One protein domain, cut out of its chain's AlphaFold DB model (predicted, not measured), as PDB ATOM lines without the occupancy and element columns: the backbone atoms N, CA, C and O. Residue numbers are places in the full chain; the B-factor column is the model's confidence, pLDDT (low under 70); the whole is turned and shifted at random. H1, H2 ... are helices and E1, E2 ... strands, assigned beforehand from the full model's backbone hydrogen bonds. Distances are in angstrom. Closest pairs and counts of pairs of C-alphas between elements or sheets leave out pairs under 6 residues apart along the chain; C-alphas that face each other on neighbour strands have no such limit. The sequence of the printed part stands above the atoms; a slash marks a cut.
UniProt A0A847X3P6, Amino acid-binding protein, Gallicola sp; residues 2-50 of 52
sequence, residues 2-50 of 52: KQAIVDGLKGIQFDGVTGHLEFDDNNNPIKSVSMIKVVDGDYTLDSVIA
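Overview. This is residues 2 to 50 of the 52 residues of the protein "Amino acid-binding protein" of Gallicola sp (UniProt A0A847X3P6). A thin rod of three parts in a row: helix H1 at one end, the small hairpin E1 and E2 in the middle, and the longer hairpin E3 and E4 at the other end. The printed part has 49 residues, with one named helix and four named strands in the order H1, E1, E2, E3, E4; each hairpin is an antiparallel sheet of two strands, and the class is mixed. It is extended, with a radius of gyration of the C-alphas of 15.5 A and spans of 51 by 17 by 12 A.

Arrangement. In H1, residues 2 to 10, every O i to N i+4 pair is within hydrogen-bond range; residues 2 to 8 stand free. E1, residues 14 to 16, and E2, residues 19 to 23, form a hairpin at 145 degrees, with N 14 and O 21 3.1 A apart, within hydrogen-bond range. E3, residues 33 to 39, and E4, residues 42 to 49, form another at 151 degrees, with N 33 and O 49 at 2.8 A. The hairpins are apart.

Along the chain. H1 runs 12.6 A from C-alpha 2 at (-16.833, 2.365, -39.430). E1 spans 6.2 A, E2 13.3 A and E3 19.2 A; E4 spans 20.9 A, to C-alpha 49 at (-18.722, -31.915, -46.118).

Size, cuts and confidence. The C-alphas farthest apart, of Gln 3 and Asp 40, are 51.5 A apart. The printed part has no cut and no long link; no printed residue is under 70 in pLDDT.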
ATOM      1  N   LYS A   2     -17.093   3.240 -38.265       95.56
ATOM      2  CA  LYS A   2     -16.833   2.365 -39.430       95.56
ATOM      3  C   LYS A   2     -15.813   1.249 -39.159       95.56
ATOM      4  O   LYS A   2     -16.081   0.105 -39.497       95.56
ATOM      5  N   GLN A   3     -14.687   1.574 -38.518       96.06
ATOM      6  CA  GLN A   3     -13.653   0.584 -38.202       96.06
ATOM      7  C   GLN A   3     -14.157  -0.488 -37.226       96.06
ATOM      8  O   GLN A   3     -13.980  -1.668 -37.483       96.06
ATOM      9  N   ALA A   4     -14.888  -0.088 -36.182       95.88
ATOM     10  CA  ALA A   4     -15.449  -1.019 -35.203       95.88
ATOM     11  C   ALA A   4     -16.441  -2.014 -35.833       95.88
ATOM     12  O   ALA A   4     -16.498  -3.169 -35.424       95.88
ATOM     13  N   ILE A   5     -17.196  -1.588 -36.852       95.56
ATOM     14  CA  ILE A   5     -18.093  -2.476 -37.605       95.56
ATOM     15  C   ILE A   5     -17.288  -3.485 -38.430       95.56
ATOM     16  O   ILE A   5     -17.619  -4.666 -38.431       95.56
ATOM     17  N   VAL A   6     -16.229  -3.041 -39.114       94.81
ATOM     18  CA  VAL A   6     -15.358  -3.938 -39.891       94.81
ATOM     19  C   VAL A   6     -14.701  -4.968 -38.977       94.81
ATOM     20  O   VAL A   6     -14.732  -6.155 -39.285       94.81
ATOM     21  N   ASP A   7     -14.161  -4.530 -37.843       94.25
ATOM     22  CA  ASP A   7     -13.493  -5.412 -36.884       94.25
ATOM     23  C   ASP A   7     -14.480  -6.423 -36.284       94.25
ATOM     24  O   ASP A   7     -14.171  -7.610 -36.186       94.25
ATOM     25  N   GLY A   8     -15.700  -5.979 -35.964       94.62
ATOM     26  CA  GLY A   8     -16.766  -6.856 -35.482       94.62
ATOM     27  C   GLY A   8     -17.215  -7.890 -36.516       94.62
ATOM     28  O   GLY A   8     -17.459  -9.039 -36.162       94.62
ATOM     29  N   LEU A   9     -17.292  -7.512 -37.797       94.06
ATOM     30  CA  LEU A   9     -17.651  -8.437 -38.876       94.06
ATOM     31  C   LEU A   9     -16.537  -9.441 -39.183       94.06
ATOM     32  O   LEU A   9     -16.840 -10.586 -39.497       94.06
ATOM     33  N   LYS A  10     -15.264  -9.043 -39.085       93.69
ATOM     34  CA  LYS A  10     -14.130  -9.947 -39.328       93.69
ATOM     35  C   LYS A  10     -14.064 -11.097 -38.326       93.69
ATOM     36  O   LYS A  10     -13.728 -12.206 -38.713       93.69
ATOM     37  N   GLY A  11     -14.388 -10.834 -37.061       91.88
ATOM     38  CA  GLY A  11     -14.389 -11.840 -35.993       91.88
ATOM     39  C   GLY A  11     -15.745 -12.499 -35.744       91.88
ATOM     40  O   GLY A  11     -15.942 -13.075 -34.675       91.88
ATOM     41  N   ILE A  12     -16.713 -12.350 -36.654       94.75
ATOM     42  CA  ILE A  12     -18.062 -12.861 -36.420       94.75
ATOM     43  C   ILE A  12     -18.086 -14.393 -36.495       94.75
ATOM     44  O   ILE A  12     -17.572 -14.992 -37.436       94.75
ATOM     45  N   GLN A  13     -18.760 -15.003 -35.525       94.56
ATOM     46  CA  GLN A  13     -19.213 -16.389 -35.576       94.56
ATOM     47  C   GLN A  13     -20.735 -16.364 -35.500       94.56
ATOM     48  O   GLN A  13     -21.308 -15.852 -34.536       94.56
ATOM     49  N   PHE A  14     -21.393 -16.830 -36.559       94.81
ATOM     50  CA  PHE A  14     -22.835 -16.664 -36.715       94.81
ATOM     51  C   PHE A  14     -23.501 -17.935 -37.237       94.81
ATOM     52  O   PHE A  14     -23.174 -18.419 -38.320       94.81
ATOM     53  N   ASP A  15     -24.494 -18.426 -36.498       95.44
ATOM     54  CA  ASP A  15     -25.358 -19.520 -36.931       95.44
ATOM     55  C   ASP A  15     -26.612 -18.960 -37.605       95.44
ATOM     56  O   ASP A  15     -27.465 -18.335 -36.972       95.44
ATOM     57  N   GLY A  16     -26.718 -19.179 -38.916       93.06
ATOM     58  CA  GLY A  16     -27.840 -18.719 -39.729       93.06
ATOM     59  C   GLY A  16     -28.528 -19.846 -40.492       93.06
ATOM     60  O   GLY A  16     -28.215 -21.025 -40.348       93.06
ATOM     61  N   VAL A  17     -29.452 -19.471 -41.380       93.50
ATOM     62  CA  VAL A  17     -30.213 -20.429 -42.210       93.50
ATOM     63  C   VAL A  17     -29.292 -21.290 -43.085       93.50
ATOM     64  O   VAL A  17     -29.592 -22.448 -43.349       93.50
ATOM     65  N   THR A  18     -28.148 -20.748 -43.513       91.50
ATOM     66  CA  THR A  18     -27.152 -21.446 -44.347       91.50
ATOM     67  C   THR A  18     -26.037 -22.099 -43.520       91.50
ATOM     68  O   THR A  18     -24.908 -22.239 -43.999       91.50
ATOM     69  N   GLY A  19     -26.335 -22.450 -42.268       90.69
ATOM     70  CA  GLY A  19     -25.384 -23.015 -41.314       90.69
ATOM     71  C   GLY A  19     -24.439 -21.975 -40.713       90.69
ATOM     72  O   GLY A  19     -24.685 -20.767 -40.794       90.69
ATOM     73  N   HIS A  20     -23.351 -22.470 -40.128       93.62
ATOM     74  CA  HIS A  20     -22.323 -21.651 -39.493       93.62
ATOM     75  C   HIS A  20     -21.606 -20.744 -40.510       93.62
ATOM     76  O   HIS A  20     -21.456 -21.095 -41.690       93.62
ATOM     77  N   LEU A  21     -21.207 -19.555 -40.072       92.88
ATOM     78  CA  LEU A  21     -20.447 -18.573 -40.836       92.88
ATOM     79  C   LEU A  21     -19.291 -18.054 -39.978       92.88
ATOM     80  O   LEU A  21     -19.524 -17.493 -38.908       92.88
ATOM     81  N   GLU A  22     -18.091 -18.166 -40.532       94.94
ATOM     82  CA  GLU A  22     -16.857 -17.528 -40.077       94.94
ATOM     83  C   GLU A  22     -16.072 -17.066 -41.316       94.94
ATOM     84  O   GLU A  22     -16.282 -17.596 -42.413       94.94
ATOM     85  N   PHE A  23     -15.206 -16.062 -41.171       95.12
ATOM     86  CA  PHE A  23     -14.361 -15.557 -42.254       95.12
ATOM     87  C   PHE A  23     -12.904 -15.996 -42.087       95.12
ATOM     88  O   PHE A  23     -12.383 -16.011 -40.977       95.12
ATOM     89  N   ASP A  24     -12.236 -16.306 -43.201       93.38
ATOM     90  CA  ASP A  24     -10.779 -16.469 -43.237       93.38
ATOM     91  C   ASP A  24     -10.046 -15.107 -43.232       93.38
ATOM     92  O   ASP A  24     -10.661 -14.037 -43.309       93.38
ATOM     93  N   ASP A  25      -8.710 -15.135 -43.212       93.31
ATOM     94  CA  ASP A  25      -7.858 -13.931 -43.215       93.31
ATOM     95  C   ASP A  25      -8.081 -13.010 -44.432       93.31
ATOM     96  O   ASP A  25      -7.793 -11.809 -44.386       93.31
ATOM     97  N   ASN A  26      -8.608 -13.557 -45.529       94.44
ATOM     98  CA  ASN A  26      -8.907 -12.836 -46.762       94.44
ATOM     99  C   ASN A  26     -10.371 -12.367 -46.833       94.44
ATOM    100  O   ASN A  26     -10.769 -11.747 -47.822       94.44
ATOM    101  N   ASN A  27     -11.150 -12.563 -45.767       92.94
ATOM    102  CA  ASN A  27     -12.581 -12.275 -45.666       92.94
ATOM    103  C   ASN A  27     -13.456 -13.163 -46.570       92.94
ATOM    104  O   ASN A  27     -14.544 -12.752 -46.981       92.94
ATOM    105  N   ASN A  28     -13.011 -14.385 -46.872       94.62
ATOM    106  CA  ASN A  28     -13.856 -15.390 -47.509       94.62
ATOM    107  C   ASN A  28     -14.655 -16.158 -46.450       94.62
ATOM    108  O   ASN A  28     -14.094 -16.529 -45.419       94.62
ATOM    109  N   PRO A  29     -15.946 -16.438 -46.687       93.44
ATOM    110  CA  PRO A  29     -16.742 -17.231 -45.766       93.44
ATOM    111  C   PRO A  29     -16.314 -18.703 -45.809       93.44
ATOM    112  O   PRO A  29     -16.385 -19.353 -46.855       93.44
ATOM    113  N   ILE A  30     -15.937 -19.250 -44.660       93.69
ATOM    114  CA  ILE A  30     -15.697 -20.679 -44.471       93.69
ATOM    115  C   ILE A  30     -17.055 -21.339 -44.201       93.69
ATOM    116  O   ILE A  30     -17.710 -21.066 -43.195       93.69
ATOM    117  N   LYS A  31     -17.512 -22.192 -45.126       92.62
ATOM    118  CA  LYS A  31     -18.805 -22.890 -45.044       92.62
ATOM    119  C   LYS A  31     -18.700 -24.345 -45.482       92.62
ATOM    120  O   LYS A  31     -17.904 -24.691 -46.351       92.62
ATOM    121  N   SER A  32     -19.561 -25.186 -44.915       93.44
ATOM    122  CA  SER A  32     -19.739 -26.575 -45.344       93.44
ATOM    123  C   SER A  32     -20.533 -26.676 -46.647       93.44
ATOM    124  O   SER A  32     -21.477 -25.917 -46.871       93.44
ATOM    125  N   VAL A  33     -20.220 -27.680 -47.462       93.75
ATOM    126  CA  VAL A  33     -20.975 -28.036 -48.670       93.75
ATOM    127  C   VAL A  33     -21.969 -29.146 -48.339       93.75
ATOM    128  O   VAL A  33     -21.609 -30.122 -47.688       93.75
ATOM    129  N   SER A  34     -23.214 -29.020 -48.800       94.56
ATOM    130  CA  SER A  34     -24.233 -30.071 -48.672       94.56
ATOM    131  C   SER A  34     -24.413 -30.805 -49.997       94.56
ATOM    132  O   SER A  34     -24.635 -30.172 -51.029       94.56
ATOM    133  N   MET A  35     -24.337 -32.132 -49.968       95.00
ATOM    134  CA  MET A  35     -24.674 -33.001 -51.088       95.00
ATOM    135  C   MET A  35     -26.153 -33.369 -51.002       95.00
ATOM    136  O   MET A  35     -26.610 -33.910 -49.994       95.00
ATOM    137  N   ILE A  36     -26.899 -33.083 -52.064       96.88
ATOM    138  CA  ILE A  36     -28.326 -33.397 -52.163       96.88
ATOM    139  C   ILE A  36     -28.502 -34.460 -53.240       96.88
ATOM    140  O   ILE A  36     -28.013 -34.306 -54.361       96.88
ATOM    141  N   LYS A  37     -29.213 -35.533 -52.905       97.06
ATOM    142  CA  LYS A  37     -29.560 -36.618 -53.820       97.06
ATOM    143  C   LYS A  37     -31.045 -36.552 -54.151       97.06
ATOM    144  O   LYS A  37     -31.868 -36.356 -53.261       97.06
ATOM    145  N   VAL A  38     -31.383 -36.753 -55.421       96.88
ATOM    146  CA  VAL A  38     -32.776 -36.933 -55.845       96.88
ATOM    147  C   VAL A  38     -33.120 -38.418 -55.750       96.88
ATOM    148  O   VAL A  38     -32.474 -39.233 -56.409       96.88
ATOM    149  N   VAL A  39     -34.106 -38.766 -54.927       96.06
ATOM    150  CA  VAL A  39     -34.607 -40.137 -54.745       96.06
ATOM    151  C   VAL A  39     -36.108 -40.107 -54.983       96.06
ATOM    152  O   VAL A  39     -36.813 -39.349 -54.329       96.06
ATOM    153  N   ASP A  40     -36.581 -40.869 -55.970       96.44
ATOM    154  CA  ASP A  40     -38.002 -40.953 -56.341       96.44
ATOM    155  C   ASP A  40     -38.683 -39.595 -56.629       96.44
ATOM    156  O   ASP A  40     -39.892 -39.442 -56.493       96.44
ATOM    157  N   GLY A  41     -37.903 -38.608 -57.082       95.94
ATOM    158  CA  GLY A  41     -38.374 -37.251 -57.384       95.94
ATOM    159  C   GLY A  41     -38.241 -36.257 -56.226       95.94
ATOM    160  O   GLY A  41     -38.361 -35.057 -56.466       95.94
ATOM    161  N   ASP A  42     -37.904 -36.725 -55.023       96.50
ATOM    162  CA  ASP A  42     -37.704 -35.889 -53.841       96.50
ATOM    163  C   ASP A  42     -36.224 -35.566 -53.600       96.50
ATOM    164  O   ASP A  42     -35.327 -36.384 -53.817       96.50
ATOM    165  N   TYR A  43     -35.956 -34.353 -53.110       95.94
ATOM    166  CA  TYR A  43     -34.623 -33.928 -52.686       95.94
ATOM    167  C   TYR A  43     -34.327 -34.427 -51.269       95.94
ATOM    168  O   TYR A  43     -34.999 -34.056 -50.309       95.94
ATOM    169  N   THR A  44     -33.271 -35.219 -51.129       95.31
ATOM    170  CA  THR A  44     -32.808 -35.782 -49.857       95.31
ATOM    171  C   THR A  44     -31.407 -35.272 -49.538       95.31
ATOM    172  O   THR A  44     -30.540 -35.225 -50.413       95.31
ATOM    173  N   LEU A  45     -31.170 -34.862 -48.290       94.38
ATOM    174  CA  LEU A  45     -29.823 -34.536 -47.825       94.38
ATOM    175  C   LEU A  45     -29.028 -35.838 -47.696       94.38
ATOM    176  O   LEU A  45     -29.390 -36.704 -46.904       94.38
ATOM    177  N   ASP A  46     -27.955 -35.970 -48.471       95.50
ATOM    178  CA  ASP A  46     -27.101 -37.158 -48.472       95.50
ATOM    179  C   ASP A  46     -25.946 -37.004 -47.479       95.50
ATOM    180  O   ASP A  46     -25.733 -37.852 -46.614       95.50
ATOM    181  N   SER A  47     -25.213 -35.896 -47.579       95.44
ATOM    182  CA  SER A  47     -24.032 -35.654 -46.756       95.44
ATOM    183  C   SER A  47     -23.709 -34.167 -46.634       95.44
ATOM    184  O   SER A  47     -24.084 -33.353 -47.477       95.44
ATOM    185  N   VAL A  48     -22.997 -33.808 -45.564       93.69
ATOM    186  CA  VAL A  48     -22.433 -32.471 -45.349       93.69
ATOM    187  C   VAL A  48     -20.922 -32.616 -45.229       93.69
ATOM    188  O   VAL A  48     -20.435 -33.387 -44.403       93.69
ATOM    189  N   ILE A  49     -20.182 -31.890 -46.061       94.38
ATOM    190  CA  ILE A  49     -18.722 -31.915 -46.118       94.38
ATOM    191  C   ILE A  49     -18.196 -30.574 -45.614       94.38
ATOM    192  O   ILE A  49     -18.453 -29.529 -46.216       94.38
ATOM    193  N   ALA A  50     -17.464 -30.600 -44.502       90.62
ATOM    194  CA  ALA A  50     -16.775 -29.426 -43.984       90.62
ATOM    195  C   ALA A  50     -15.437 -29.206 -44.720       90.62
ATOM    196  O   ALA A  50     -14.786 -30.189 -45.099       90.62
TER     197      ALA A  50